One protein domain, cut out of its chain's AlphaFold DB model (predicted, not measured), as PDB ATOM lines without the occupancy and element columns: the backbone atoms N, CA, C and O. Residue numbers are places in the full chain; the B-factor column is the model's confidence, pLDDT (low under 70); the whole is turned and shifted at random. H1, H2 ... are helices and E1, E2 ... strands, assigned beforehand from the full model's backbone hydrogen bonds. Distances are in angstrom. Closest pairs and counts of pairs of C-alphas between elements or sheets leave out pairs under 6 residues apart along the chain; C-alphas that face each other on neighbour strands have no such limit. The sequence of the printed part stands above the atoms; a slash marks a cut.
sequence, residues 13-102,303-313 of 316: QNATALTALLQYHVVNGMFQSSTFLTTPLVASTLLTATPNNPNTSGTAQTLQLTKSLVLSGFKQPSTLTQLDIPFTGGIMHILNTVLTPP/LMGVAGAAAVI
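This is residues 13 to 102 and 303 to 313 of the 316 residues of a protein of Pseudomassariella vexata (UniProt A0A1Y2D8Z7). Six strands form one antiparallel sheet that curls like part of an open barrel, its edge strands E1 and E6 staying apart, while one helix, H1, only grazes it with residues 22 to 24. E4, the longest strand, bends at residue 81 and pairs with E3 over its residues 77 to 79 and with E5 over its residues 80 to 87, a stretch that holds the bend. The printed part has 101 residues, with H1 first and then E1 to E6 along the chain, which is also the order across the sheet. The class is mixed, helices and strands, with 41 residues, under half, in named elements. The whole is compact, with a radius of gyration of the C-alphas of 13.1 A, and rounded, spanning 35 by 30 by 29 A.

In the sheet, E1 is residues 41 to 44, E2 is residues 62 to 65 and E3 is residues 69 to 71. E4, residues 77 to 87, measures 25.1 A from C-alpha 77 at (203.978, 202.731, 204.152) to C-alpha 87 at (217.629, 208.171, 224.479). E5, residues 90 to 95, measures 16.2 A, and E6 is residues 309 to 311, ending at (209.714, 202.460, 217.186). H1, residues 15 to 24, is 14.2 A long and begins at C-alpha 15, (201.286, 188.309, 224.433).

The sheet is strongly twisted; E1 to E5 make a meander, each strand the antiparallel neighbour of the one before. In the hairpin of E1 and E2, at 147 degrees, N 41 and O 65 are 2.8 A apart. In the hairpin of E2 and E3, at 158 degrees, N 71 and O 64 are 2.8 A apart. E4 bends by 64 degrees at residue 81, and its pairing is staggered. Its residues 77 to 79 pair with E3, with N 78 and O 70 at 2.8 A, and its residues 80 to 87 pair with E5, with N 92 and O 85 at 2.8 A. E5 and E6 are antiparallel at 151 degrees, with N 311 and O 93 at 3.5 A. The closest C-alphas of H1 and E6, those of Leu 22 and Ala 311, are 7.9 A apart. In H1 every O i to N i+4 pair is within hydrogen-bond range.

The two C-alphas farthest apart, those of Gln 13 and Ser 34, are 37.4 A apart. Residues 103 to 302 are not printed, and C-alphas 102 and 303 are 21.9 A apart across this cut. The links from H1 to E1 and from E1 to E2 are long, with 16 and 17 residues. The mean pLDDT of the printed part is 79.1; residue 13, residues 50 to 58 and residues 303 to 313 are under 70.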
ATOM      1  N   GLN A  13     195.276 190.545 222.514       59.72
ATOM      2  CA  GLN A  13     194.963 189.456 223.453       59.72
ATOM      3  C   GLN A  13     196.005 188.326 223.451       59.72
ATOM      4  O   GLN A  13     195.882 187.372 224.217       59.72
ATOM      5  N   ASN A  14     197.045 188.421 222.617       76.19
ATOM      6  CA  ASN A  14     198.093 187.413 222.496       76.19
ATOM      7  C   ASN A  14     199.463 188.043 222.788       76.19
ATOM      8  O   ASN A  14     200.034 188.739 221.948       76.19
ATOM      9  N   ALA A  15     200.004 187.767 223.979       80.38
ATOM     10  CA  ALA A  15     201.286 188.309 224.433       80.38
ATOM     11  C   ALA A  15     202.448 187.980 223.482       80.38
ATOM     12  O   ALA A  15     203.325 188.819 223.268       80.38
ATOM     13  N   THR A  16     202.436 186.797 222.860       79.12
ATOM     14  CA  THR A  16     203.443 186.397 221.868       79.12
ATOM     15  C   THR A  16     203.337 187.249 220.608       79.12
ATOM     16  O   THR A  16     204.346 187.739 220.107       79.12
ATOM     17  N   ALA A  17     202.118 187.483 220.116       78.25
ATOM     18  CA  ALA A  17     201.895 188.310 218.933       78.25
ATOM     19  C   ALA A  17     202.250 189.786 219.183       78.25
ATOM     20  O   ALA A  17     202.851 190.422 218.320       78.25
ATOM     21  N   LEU A  18     201.943 190.317 220.372       83.88
ATOM     22  CA  LEU A  18     202.347 191.667 220.769       83.88
ATOM     23  C   LEU A  18     203.869 191.792 220.900       83.88
ATOM     24  O   LEU A  18     204.445 192.762 220.418       83.88
ATOM     25  N   THR A  19     204.528 190.802 221.504       86.00
ATOM     26  CA  THR A  19     205.993 190.780 221.617       86.00
ATOM     27  C   THR A  19     206.643 190.775 220.236       86.00
ATOM     28  O   THR A  19     207.516 191.600 219.975       86.00
ATOM     29  N   ALA A  20     206.171 189.919 219.327       86.06
ATOM     30  CA  ALA A  20     206.656 189.873 217.952       86.06
ATOM     31  C   ALA A  20     206.459 191.214 217.226       86.06
ATOM     32  O   ALA A  20     207.358 191.699 216.540       86.06
ATOM     33  N   LEU A  21     205.295 191.844 217.415       87.75
ATOM     34  CA  LEU A  21     205.009 193.157 216.849       87.75
ATOM     35  C   LEU A  21     205.998 194.212 217.359       87.75
ATOM     36  O   LEU A  21     206.573 194.941 216.556       87.75
ATOM     37  N   LEU A  22     206.227 194.284 218.672       90.69
ATOM     38  CA  LEU A  22     207.160 195.245 219.266       90.69
ATOM     39  C   LEU A  22     208.606 194.983 218.826       90.69
ATOM     40  O   LEU A  22     209.310 195.926 218.484       90.69
ATOM     41  N   GLN A  23     209.030 193.720 218.747       91.88
ATOM     42  CA  GLN A  23     210.346 193.344 218.216       91.88
ATOM     43  C   GLN A  23     210.534 193.779 216.758       91.88
ATOM     44  O   GLN A  23     211.628 194.181 216.375       91.88
ATOM     45  N   TYR A  24     209.471 193.755 215.950       92.88
ATOM     46  CA  TYR A  24     209.521 194.237 214.568       92.88
ATOM     47  C   TYR A  24     209.666 195.764 214.464       92.88
ATOM     48  O   TYR A  24     210.171 196.275 213.469       92.88
ATOM     49  N   HIS A  25     209.266 196.507 215.500       93.31
ATOM     50  CA  HIS A  25     209.454 197.960 215.568       93.31
ATOM     51  C   HIS A  25     210.855 198.367 216.041       93.31
ATOM     52  O   HIS A  25     211.170 199.555 216.050       93.31
ATOM     53  N   VAL A  26     211.694 197.405 216.425       93.62
ATOM     54  CA  VAL A  26     213.060 197.643 216.894       93.62
ATOM     55  C   VAL A  26     214.021 197.174 215.811       93.62
ATOM     56  O   VAL A  26     214.007 196.001 215.448       93.62
ATOM     57  N   VAL A  27     214.863 198.069 215.292       93.06
ATOM     58  CA  VAL A  27     215.893 197.726 214.294       93.06
ATOM     59  C   VAL A  27     217.250 197.455 214.941       93.06
ATOM     60  O   VAL A  27     217.611 198.073 215.937       93.06
ATOM     61  N   ASN A  28     218.015 196.538 214.354       90.12
ATOM     62  CA  ASN A  28     219.394 196.248 214.726       90.12
ATOM     63  C   ASN A  28     220.322 197.341 214.188       90.12
ATOM     64  O   ASN A  28     220.554 197.419 212.981       90.12
ATOM     65  N   GLY A  29     220.881 198.149 215.087       87.88
ATOM     66  CA  GLY A  29     221.811 199.234 214.763       87.88
ATOM     67  C   GLY A  29     221.204 200.631 214.916       87.88
ATOM     68  O   GLY A  29     220.007 200.800 215.133       87.88
ATOM     69  N   MET A  30     222.055 201.657 214.819       86.44
ATOM     70  CA  MET A  30     221.653 203.062 214.938       86.44
ATOM     71  C   MET A  30     221.527 203.705 213.559       86.44
ATOM     72  O   MET A  30     222.529 203.951 212.888       86.44
ATOM     73  N   PHE A  31     220.295 204.023 213.164       89.88
ATOM     74  CA  PHE A  31     220.010 204.692 211.899       89.88
ATOM     75  C   PHE A  31     219.505 206.112 212.153       89.88
ATOM     76  O   PHE A  31     218.360 206.309 212.554       89.88
ATOM     77  N   GLN A  32     220.372 207.100 211.935       91.06
ATOM     78  CA  GLN A  32     219.995 208.516 211.952       91.06
ATOM     79  C   GLN A  32     219.224 208.879 210.689       91.06
ATOM     80  O   GLN A  32     219.477 208.298 209.628       91.06
ATOM     81  N   SER A  33     218.364 209.897 210.746       88.81
ATOM     82  CA  SER A  33     217.616 210.318 209.559       88.81
ATOM     83  C   SER A  33     218.513 210.820 208.423       88.81
ATOM     84  O   SER A  33     218.106 210.819 207.265       88.81
ATOM     85  N   SER A  34     219.754 211.211 208.727       88.94
ATOM     86  CA  SER A  34     220.794 211.539 207.742       88.94
ATOM     87  C   SER A  34     221.157 210.365 206.821       88.94
ATOM     88  O   SER A  34     221.618 210.583 205.702       88.94
ATOM     89  N   THR A  35     220.924 209.126 207.265       86.19
ATOM     90  CA  THR A  35     221.153 207.897 206.486       86.19
ATOM     91  C   THR A  35     219.959 207.516 205.611       86.19
ATOM     92  O   THR A  35     220.077 206.640 204.753       86.19
ATOM     93  N   PHE A  36     218.809 208.168 205.799       86.12
ATOM     94  CA  PHE A  36     217.590 207.865 205.060       86.12
ATOM     95  C   PHE A  36     217.622 208.538 203.690       86.12
ATOM     96  O   PHE A  36     217.424 209.746 203.540       86.12
ATOM     97  N   LEU A  37     217.878 207.726 202.670       83.06
ATOM     98  CA  LEU A  37     217.971 208.170 201.286       83.06
ATOM     99  C   LEU A  37     216.650 207.951 200.541       83.06
ATOM    100  O   LEU A  37     215.675 207.400 201.058       83.06
ATOM    101  N   THR A  38     216.607 208.419 199.295       77.38
ATOM    102  CA  THR A  38     215.514 208.109 198.363       77.38
ATOM    103  C   THR A  38     215.528 206.644 197.944       77.38
ATOM    104  O   THR A  38     214.474 206.068 197.701       77.38
ATOM    105  N   THR A  39     216.716 206.040 197.870       80.44
ATOM    106  CA  THR A  39     216.861 204.596 197.700       80.44
ATOM    107  C   THR A  39     216.607 203.924 199.047       80.44
ATOM    108  O   THR A  39     217.286 204.289 200.011       80.44
ATOM    109  N   PRO A  40     215.672 202.962 199.132       86.19
ATOM    110  CA  PRO A  40     215.390 202.271 200.379       86.19
ATOM    111  C   PRO A  40     216.631 201.590 200.962       86.19
ATOM    112  O   PRO A  40     217.345 200.864 200.269       86.19
ATOM    113  N   LEU A  41     216.865 201.822 202.250       88.38
ATOM    114  CA  LEU A  41     217.836 201.102 203.059       88.38
ATOM    115  C   LEU A  41     217.121 199.952 203.765       88.38
ATOM    116  O   LEU A  41     216.155 200.173 204.491       88.38
ATOM    117  N   VAL A  42     217.597 198.727 203.576       91.12
ATOM    118  CA  VAL A  42     217.045 197.557 204.262       91.12
ATOM    119  C   VAL A  42     217.666 197.456 205.652       91.12
ATOM    120  O   VAL A  42     218.889 197.419 205.779       91.12
ATOM    121  N   ALA A  43     216.831 197.399 206.688       91.56
ATOM    122  CA  ALA A  43     217.263 197.233 208.071       91.56
ATOM    123  C   ALA A  43     216.642 195.975 208.682       91.56
ATOM    124  O   ALA A  43     215.443 195.723 208.543       91.56
ATOM    125  N   SER A  44     217.467 195.193 209.372       92.06
ATOM    126  CA  SER A  44     217.035 194.023 210.135       92.06
ATOM    127  C   SER A  44     216.407 194.450 211.457       92.06
ATOM    128  O   SER A  44     216.902 195.365 212.105       92.06
ATOM    129  N   THR A  45     215.350 193.769 211.878       92.88
ATOM    130  CA  THR A  45     214.633 194.015 213.139       92.88
ATOM    131  C   THR A  45     215.048 193.028 214.230       92.88
ATOM    132  O   THR A  45     215.763 192.063 213.958       92.88
ATOM    133  N   LEU A  46     214.599 193.227 215.472       91.50
ATOM    134  CA  LEU A  46     214.758 192.219 216.529       91.50
ATOM    135  C   LEU A  46     213.844 191.009 216.340       91.50
ATOM    136  O   LEU A  46     214.040 189.985 216.994       91.50
ATOM    137  N   LEU A  47     212.843 191.107 215.466       89.88
ATOM    138  CA  LEU A  47     211.967 189.987 215.184       89.88
ATOM    139  C   LEU A  47     212.724 188.954 214.353       89.88
ATOM    140  O   LEU A  47     213.012 189.200 213.189       89.88
ATOM    141  N   THR A  48     213.018 187.786 214.913       81.81
ATOM    142  CA  THR A  48     213.665 186.685 214.178       81.81
ATOM    143  C   THR A  48     212.678 185.659 213.648       81.81
ATOM    144  O   THR A  48     213.040 184.919 212.743       81.81
ATOM    145  N   ALA A  49     211.446 185.626 214.165       71.88
ATOM    146  CA  ALA A  49     210.393 184.717 213.728       71.88
ATOM    147  C   ALA A  49     208.998 185.295 213.932       71.88
ATOM    148  O   ALA A  49     208.745 185.983 214.913       71.88
ATOM    149  N   THR A  50     208.074 185.002 213.016       67.56
ATOM    150  CA  THR A  50     206.685 185.467 213.136       67.56
ATOM    151  C   THR A  50     205.814 184.378 213.773       67.56
ATOM    152  O   THR A  50     206.087 183.194 213.569       67.56
ATOM    153  N   PRO A  51     204.724 184.726 214.485       63.12
ATOM    154  CA  PRO A  51     203.799 183.730 215.037       63.12
ATOM    155  C   PRO A  51     203.230 182.757 213.990       63.12
ATOM    156  O   PRO A  51     202.911 181.619 214.321       63.12
ATOM    157  N   ASN A  52     203.130 183.198 212.732       59.03
ATOM    158  CA  ASN A  52     202.560 182.429 211.623       59.03
ATOM    159  C   ASN A  52     203.620 181.690 210.788       59.03
ATOM    160  O   ASN A  52     203.270 180.868 209.947       59.03
ATOM    161  N   ASN A  53     204.903 181.979 211.003       56.97
ATOM    162  CA  ASN A  53     206.020 181.258 210.407       56.97
ATOM    163  C   ASN A  53     207.198 181.253 211.397       56.97
ATOM    164  O   ASN A  53     208.087 182.107 211.303       56.97
ATOM    165  N   PRO A  54     207.204 180.316 212.366       57.09
ATOM    166  CA  PRO A  54     208.285 180.189 213.340       57.09
ATOM    167  C   PRO A  54     209.584 179.639 212.725       57.09
ATOM    168  O   PRO A  54     210.590 179.549 213.419       57.09
ATOM    169  N   ASN A  55     209.556 179.243 211.444       46.44
ATOM    170  CA  ASN A  55     210.646 178.569 210.742       46.44
ATOM    171  C   ASN A  55     211.497 179.516 209.876       46.44
ATOM    172  O   ASN A  55     212.280 179.070 209.033       46.44
ATOM    173  N   THR A  56     211.363 180.829 210.076       54.38
ATOM    174  CA  THR A  56     212.374 181.796 209.639       54.38
ATOM    175  C   THR A  56     213.708 181.302 210.179       54.38
ATOM    176  O   THR A  56     213.855 181.083 211.376       54.38
ATOM    177  N   SER A  57     214.655 180.999 209.300       52.41
ATOM    178  CA  SER A  57     215.810 180.145 209.602       52.41
ATOM    179  C   SER A  57     216.869 180.821 210.499       52.41
ATOM    180  O   SER A  57     218.043 180.868 210.153       52.41
ATOM    181  N   GLY A  58     216.461 181.403 211.631       60.72
ATOM    182  CA  GLY A  58     217.263 182.248 212.512       60.72
ATOM    183  C   GLY A  58     217.441 183.689 212.020       60.72
ATOM    184  O   GLY A  58     218.146 184.457 212.666       60.72
ATOM    185  N   THR A  59     216.843 184.078 210.889       75.44
ATOM    186  CA  THR A  59     217.096 185.384 210.259       75.44
ATOM    187  C   THR A  59     216.116 186.455 210.726       75.44
ATOM    188  O   THR A  59     214.898 186.286 210.664       75.44
ATOM    189  N   ALA A  60     216.667 187.595 211.141       86.00
ATOM    190  CA  ALA A  60     215.910 188.794 211.463       86.00
ATOM    191  C   ALA A  60     215.029 189.249 210.286       86.00
ATOM    192  O   ALA A  60     215.493 189.384 209.155       86.00
ATOM    193  N   GLN A  61     213.758 189.518 210.570       89.94
ATOM    194  CA  GLN A  61     212.812 190.125 209.646       89.94
ATOM    195  C   GLN A  61     213.265 191.542 209.323       89.94
ATOM    196  O   GLN A  61     213.803 192.232 210.187       89.94
ATOM    197  N   THR A  62     213.035 191.985 208.095       91.75
ATOM    198  CA  THR A  62     213.523 193.280 207.628       91.75
ATOM    199  C   THR A  62     212.391 194.273 207.395       91.75
ATOM    200  O   THR A  62     211.213 193.921 207.267       91.75
ATOM    201  N   LEU A  63     212.768 195.544 207.354       93.19
ATOM    202  CA  LEU A  63     211.954 196.654 206.882       93.19
ATOM    203  C   LEU A  63     212.805 197.545 205.973       93.19
ATOM    204  O   LEU A  63     214.029 197.420 205.925       93.19
ATOM    205  N   GLN A  64     212.157 198.444 205.242       92.38
ATOM    206  CA  GLN A  64     212.824 199.396 204.362       92.38
ATOM    207  C   GLN A  64     212.665 200.814 204.897       92.38
ATOM    208  O   GLN A  64     211.553 201.301 205.074       92.38
ATOM    209  N   LEU A  65     213.787 201.485 205.126       91.19
ATOM    210  CA  LEU A  65     213.863 202.872 205.560       91.19
ATOM    211  C   LEU A  65     214.100 203.764 204.342       91.19
ATOM    212  O   LEU A  65     215.031 203.551 203.567       91.19
ATOM    213  N   THR A  66     213.264 204.777 204.178       88.12
ATOM    214  CA  THR A  66     213.408 205.818 203.154       88.12
ATOM    215  C   THR A  66     213.389 207.186 203.823       88.12
ATOM    216  O   THR A  66     213.065 207.300 205.004       88.12
ATOM    217  N   LYS A  67     213.689 208.242 203.062       84.31
ATOM    218  CA  LYS A  67     213.757 209.626 203.561       84.31
ATOM    219  C   LYS A  67     212.588 210.053 204.466       84.31
ATOM    220  O   LYS A  67     212.808 210.808 205.406       84.31
ATOM    221  N   SER A  68     211.361 209.625 204.172       82.81
ATOM    222  CA  SER A  68     210.161 210.017 204.932       82.81
ATOM    223  C   SER A  68     209.242 208.857 205.308       82.81
ATOM    224  O   SER A  68     208.304 209.055 206.083       82.81
ATOM    225  N   LEU A  69     209.487 207.661 204.769       89.69
ATOM    226  CA  LEU A  69     208.641 206.491 204.970       89.69
ATOM    227  C   LEU A  69     209.449 205.300 205.472       89.69
ATOM    228  O   LEU A  69     210.575 205.063 205.033       89.69
ATOM    229  N   VAL A  70     208.805 204.489 206.297       90.69
ATOM    230  CA  VAL A  70     209.184 203.108 206.567       90.69
ATOM    231  C   VAL A  70     208.229 202.205 205.797       90.69
ATOM    232  O   VAL A  70     207.014 202.326 205.954       90.69
ATOM    233  N   LEU A  71     208.753 201.320 204.952       91.12
ATOM    234  CA  LEU A  71     207.965 200.294 204.272       91.12
ATOM    235  C   LEU A  71     208.120 198.966 205.018       91.12
ATOM    236  O   LEU A  71     209.237 198.497 205.246       91.12
ATOM    237  N   SER A  72     206.990 198.372 205.392       91.06
ATOM    238  CA  SER A  72     206.916 197.095 206.116       91.06
ATOM    239  C   SER A  72     206.273 195.993 205.260       91.06
ATOM    240  O   SER A  72     206.204 196.129 204.033       91.06
ATOM    241  N   GLY A  73     205.826 194.890 205.874       89.50
ATOM    242  CA  GLY A  73     205.128 193.795 205.195       89.50
ATOM    243  C   GLY A  73     203.999 194.280 204.279       89.50
ATOM    244  O   GLY A  73     203.419 195.343 204.499       89.50
ATOM    245  N   PHE A  74     203.721 193.530 203.207       87.75
ATOM    246  CA  PHE A  74     202.770 193.924 202.146       87.75
ATOM    247  C   PHE A  74     203.063 195.303 201.523       87.75
ATOM    248  O   PHE A  74     202.168 195.957 200.984       87.75
ATOM    249  N   LYS A  75     204.316 195.772 201.634       89.19
ATOM    250  CA  LYS A  75     204.769 197.098 201.198       89.19
ATOM    251  C   LYS A  75     203.925 198.241 201.790       89.19
ATOM    252  O   LYS A  75     203.653 199.239 201.122       89.19
ATOM    253  N   GLN A  76     203.492 198.090 203.045       87.69
ATOM    254  CA  GLN A  76     202.713 199.107 203.754       87.69
ATOM    255  C   GLN A  76     203.594 200.298 204.158       87.69
ATOM    256  O   GLN A  76     204.610 200.077 204.830       87.69
ATOM    257  N   PRO A  77     203.226 201.540 203.788       88.56
ATOM    258  CA  PRO A  77     203.978 202.731 204.152       88.56
ATOM    259  C   PRO A  77     203.568 203.269 205.528       88.56
ATOM    260  O   PRO A  77     202.387 203.441 205.815       88.56
ATOM    261  N   SER A  78     204.558 203.627 206.339       88.25
ATOM    262  CA  SER A  78     204.398 204.373 207.589       88.25
ATOM    263  C   SER A  78     205.223 205.654 207.521       88.25
ATOM    264  O   SER A  78     206.397 205.616 207.161       88.25
ATOM    265  N   THR A  79     204.623 206.805 207.807       89.06
ATOM    266  CA  THR A  79     205.294 208.109 207.743       89.06
ATOM    267  C   THR A  79     206.047 208.392 209.032       89.06
ATOM    268  O   THR A  79     205.491 208.270 210.124       89.06
ATOM    269  N   LEU A  80     207.295 208.837 208.890       87.25
ATOM    270  CA  LEU A  80     208.117 209.332 209.989       87.25
ATOM    271  C   LEU A  80     207.635 210.736 210.388       87.25
ATOM    272  O   LEU A  80     207.819 211.697 209.640       87.25
ATOM    273  N   THR A  81     206.981 210.860 211.544       90.69
ATOM    274  CA  THR A  81     206.402 212.127 212.034       90.69
ATOM    275  C   THR A  81     207.358 212.917 212.916       90.69
ATOM    276  O   THR A  81     207.258 214.137 212.992       90.69
ATOM    277  N   GLN A  82     208.279 212.231 213.589       92.50
ATOM    278  CA  GLN A  82     209.348 212.847 214.365       92.50
ATOM    279  C   GLN A  82     210.595 211.977 214.249       92.50
ATOM    280  O   GLN A  82     210.509 210.752 214.321       92.50
ATOM    281  N   LEU A  83     211.740 212.615 214.048       93.19
ATOM    282  CA  LEU A  83     213.003 211.955 213.744       93.19
ATOM    283  C   LEU A  83     214.031 212.241 214.833       93.19
ATOM    284  O   LEU A  83     213.959 213.273 215.499       93.19
ATOM    285  N   ASP A  84     214.999 211.337 214.950       93.69
ATOM    286  CA  ASP A  84     216.233 211.527 215.711       93.69
ATOM    287  C   ASP A  84     216.029 211.898 217.196       93.69
ATOM    288  O   ASP A  84     216.735 212.750 217.733       93.69
ATOM    289  N   ILE A  85     215.078 211.258 217.889       95.38
ATOM    290  CA  ILE A  85     214.870 211.467 219.331       95.38
ATOM    291  C   ILE A  85     215.909 210.644 220.109       95.38
ATOM    292  O   ILE A  85     215.814 209.415 220.123       95.38
ATOM    293  N   PRO A  86     216.898 211.261 220.771       94.31
ATOM    294  CA  PRO A  86     217.920 210.508 221.481       94.31
ATOM    295  C   PRO A  86     217.368 209.928 222.786       94.31
ATOM    296  O   PRO A  86     216.596 210.574 223.496       94.31
ATOM    297  N   PHE A  87     217.829 208.734 223.147       92.81
ATOM    298  CA  PHE A  87     217.629 208.171 224.479       92.81
ATOM    299  C   PHE A  87     218.823 207.300 224.880       92.81
ATOM    300  O   PHE A  87     219.711 207.007 224.078       92.81
ATOM    301  N   THR A  88     218.876 206.882 226.143       92.88
ATOM    302  CA  THR A  88     219.933 205.980 226.608       92.88
ATOM    303  C   THR A  88     219.813 204.625 225.912       92.88
ATOM    304  O   THR A  88     218.904 203.856 226.208       92.88
ATOM    305  N   GLY A  89     220.746 204.332 225.007       84.94
ATOM    306  CA  GLY A  89     220.784 203.072 224.262       84.94
ATOM    307  C   GLY A  89     220.401 203.179 222.786       84.94
ATOM    308  O   GLY A  89     220.472 202.161 222.105       84.94
ATOM    309  N   GLY A  90     220.057 204.370 222.273       90.38
ATOM    310  CA  GLY A  90     219.800 204.536 220.843       90.38
ATOM    311  C   GLY A  90     219.090 205.830 220.448       90.38
ATOM    312  O   GLY A  90     219.174 206.865 221.111       90.38
ATOM    313  N   ILE A  91     218.399 205.748 219.312       92.12
ATOM    314  CA  ILE A  91     217.625 206.830 218.701       92.12
ATOM    315  C   ILE A  91     216.217 206.309 218.438       92.12
ATOM    316  O   ILE A  91     216.045 205.174 218.022       92.12
ATOM    317  N   MET A  92     215.204 207.126 218.675       93.69
ATOM    318  CA  MET A  92     213.813 206.800 218.398       93.69
ATOM    319  C   MET A  92     213.293 207.660 217.249       93.69
ATOM    320  O   MET A  92     213.542 208.866 217.187       93.69
ATOM    321  N   HIS A  93     212.514 207.027 216.376       93.38
ATOM    322  CA  HIS A  93     211.729 207.696 215.346       93.38
ATOM    323  C   HIS A  93     210.249 207.418 215.604       93.38
ATOM    324  O   HIS A  93     209.865 206.283 215.896       93.38
ATOM    325  N   ILE A  94     209.412 208.450 215.521       93.00
ATOM    326  CA  ILE A  94     207.965 208.326 215.712       93.00
ATOM    327  C   ILE A  94     207.303 208.111 214.361       93.00
ATOM    328  O   ILE A  94     207.585 208.822 213.393       93.00
ATOM    329  N   LEU A  95     206.408 207.133 214.326       88.88
ATOM    330  CA  LEU A  95     205.661 206.718 213.154       88.88
ATOM    331  C   LEU A  95     204.176 207.031 213.336       88.88
ATOM    332  O   LEU A  95     203.630 206.925 214.438       88.88
ATOM    333  N   ASN A  96     203.495 207.369 212.244       85.19
ATOM    334  CA  ASN A  96     202.047 207.591 212.269       85.19
ATOM    335  C   ASN A  96     201.223 206.292 212.271       85.19
ATOM    336  O   ASN A  96     200.021 206.345 212.528       85.19
ATOM    337  N   THR A  97     201.836 205.146 211.960       86.19
ATOM    338  CA  THR A  97     201.163 203.842 211.898       86.19
ATOM    339  C   THR A  97     202.038 202.726 212.461       86.19
ATOM    340  O   THR A  97     203.268 202.786 212.393       86.19
ATOM    341  N   VAL A  98     201.378 201.697 212.998       88.81
ATOM    342  CA  VAL A  98     201.998 200.448 213.451       88.81
ATOM    343  C   VAL A  98     202.546 199.692 212.235       88.81
ATOM    344  O   VAL A  98     201.819 199.450 211.272       88.81
ATOM    345  N   LEU A  99     203.816 199.297 212.286       89.44
ATOM    346  CA  LEU A  99     204.455 198.485 211.257       89.44
ATOM    347  C   LEU A  99     203.857 197.081 211.228       89.44
ATOM    348  O   LEU A  99     203.656 196.455 212.269       89.44
ATOM    349  N   THR A 100     203.617 196.571 210.023       87.81
ATOM    350  CA  THR A 100     203.048 195.236 209.824       87.81
ATOM    351  C   THR A 100     204.178 194.237 209.578       87.81
ATOM    352  O   THR A 100     204.888 194.384 208.579       87.81
ATOM    353  N   PRO A 101     204.375 193.225 210.446       89.06
ATOM    354  CA  PRO A 101     205.334 192.162 210.181       89.06
ATOM    355  C   PRO A 101     205.028 191.469 208.845       89.06
ATOM    356  O   PRO A 101     203.856 191.298 208.499       89.06
ATOM    357  N   PRO A 102     206.051 191.072 208.074       89.06
ATOM    358  CA  PRO A 102     205.841 190.442 206.780       89.06
ATOM    359  C   PRO A 102     205.215 189.048 206.927       89.06
ATOM    360  O   PRO A 102     205.519 188.297 207.854       89.06
ATOM    361  N   LEU A 303     193.087 207.971 205.950       31.38
ATOM    362  CA  LEU A 303     193.738 208.715 207.029       31.38
ATOM    363  C   LEU A 303     192.915 208.637 208.331       31.38
ATOM    364  O   LEU A 303     192.423 209.638 208.837       31.38
ATOM    365  N   MET A 304     192.724 207.433 208.865       27.41
ATOM    366  CA  MET A 304     192.203 207.196 210.220       27.41
ATOM    367  C   MET A 304     192.990 205.987 210.755       27.41
ATOM    368  O   MET A 304     192.694 204.853 210.407       27.41
ATOM    369  N   GLY A 305     194.118 206.144 211.445       30.22
ATOM    370  CA  GLY A 305     194.218 206.824 212.730       30.22
ATOM    371  C   GLY A 305     193.997 205.812 213.857       30.22
ATOM    372  O   GLY A 305     192.928 205.788 214.457       30.22
ATOM    373  N   VAL A 306     195.004 204.983 214.151       27.73
ATOM    374  CA  VAL A 306     195.164 204.365 215.477       27.73
ATOM    375  C   VAL A 306     196.494 204.874 216.020       27.73
ATOM    376  O   VAL A 306     197.487 204.892 215.297       27.73
ATOM    377  N   ALA A 307     196.445 205.393 217.247       31.22
ATOM    378  CA  ALA A 307     197.457 206.213 217.901       31.22
ATOM    379  C   ALA A 307     198.896 205.676 217.779       31.22
ATOM    380  O   ALA A 307     199.125 204.469 217.785       31.22
ATOM    381  N   GLY A 308     199.832 206.627 217.675       28.89
ATOM    382  CA  GLY A 308     201.229 206.438 217.292       28.89
ATOM    383  C   GLY A 308     201.932 205.245 217.933       28.89
ATOM    384  O   GLY A 308     201.880 205.035 219.144       28.89
ATOM    385  N   ALA A 309     202.640 204.499 217.090       35.34
ATOM    386  CA  ALA A 309     203.591 203.489 217.514       35.34
ATOM    387  C   ALA A 309     204.977 204.139 217.600       35.34
ATOM    388  O   ALA A 309     205.493 204.667 216.613       35.34
ATOM    389  N   ALA A 310     205.580 204.120 218.787       30.53
ATOM    390  CA  ALA A 310     206.985 204.462 218.949       30.53
ATOM    391  C   ALA A 310     207.830 203.254 218.521       30.53
ATOM    392  O   ALA A 310     207.718 202.179 219.111       30.53
ATOM    393  N   ALA A 311     208.669 203.424 217.501       34.16
ATOM    394  CA  ALA A 311     209.714 202.460 217.186       34.16
ATOM    395  C   ALA A 311     210.880 202.680 218.160       34.16
ATOM    396  O   ALA A 311     211.631 203.649 218.042       34.16
ATOM    397  N   VAL A 312     210.986 201.826 219.177       30.56
ATOM    398  CA  VAL A 312     212.096 201.854 220.141       30.56
ATOM    399  C   VAL A 312     213.285 201.145 219.499       30.56
ATOM    400  O   VAL A 312     213.123 200.025 219.049       30.56
ATOM    401  N   ILE A 313     214.473 201.755 219.458       37.00
ATOM    402  CA  ILE A 313     215.705 201.123 218.945       37.00
ATOM    403  C   ILE A 313     216.639 200.830 220.124       37.00
ATOM    404  O   ILE A 313     217.375 201.716 220.545       37.00
TER     405      ILE A 313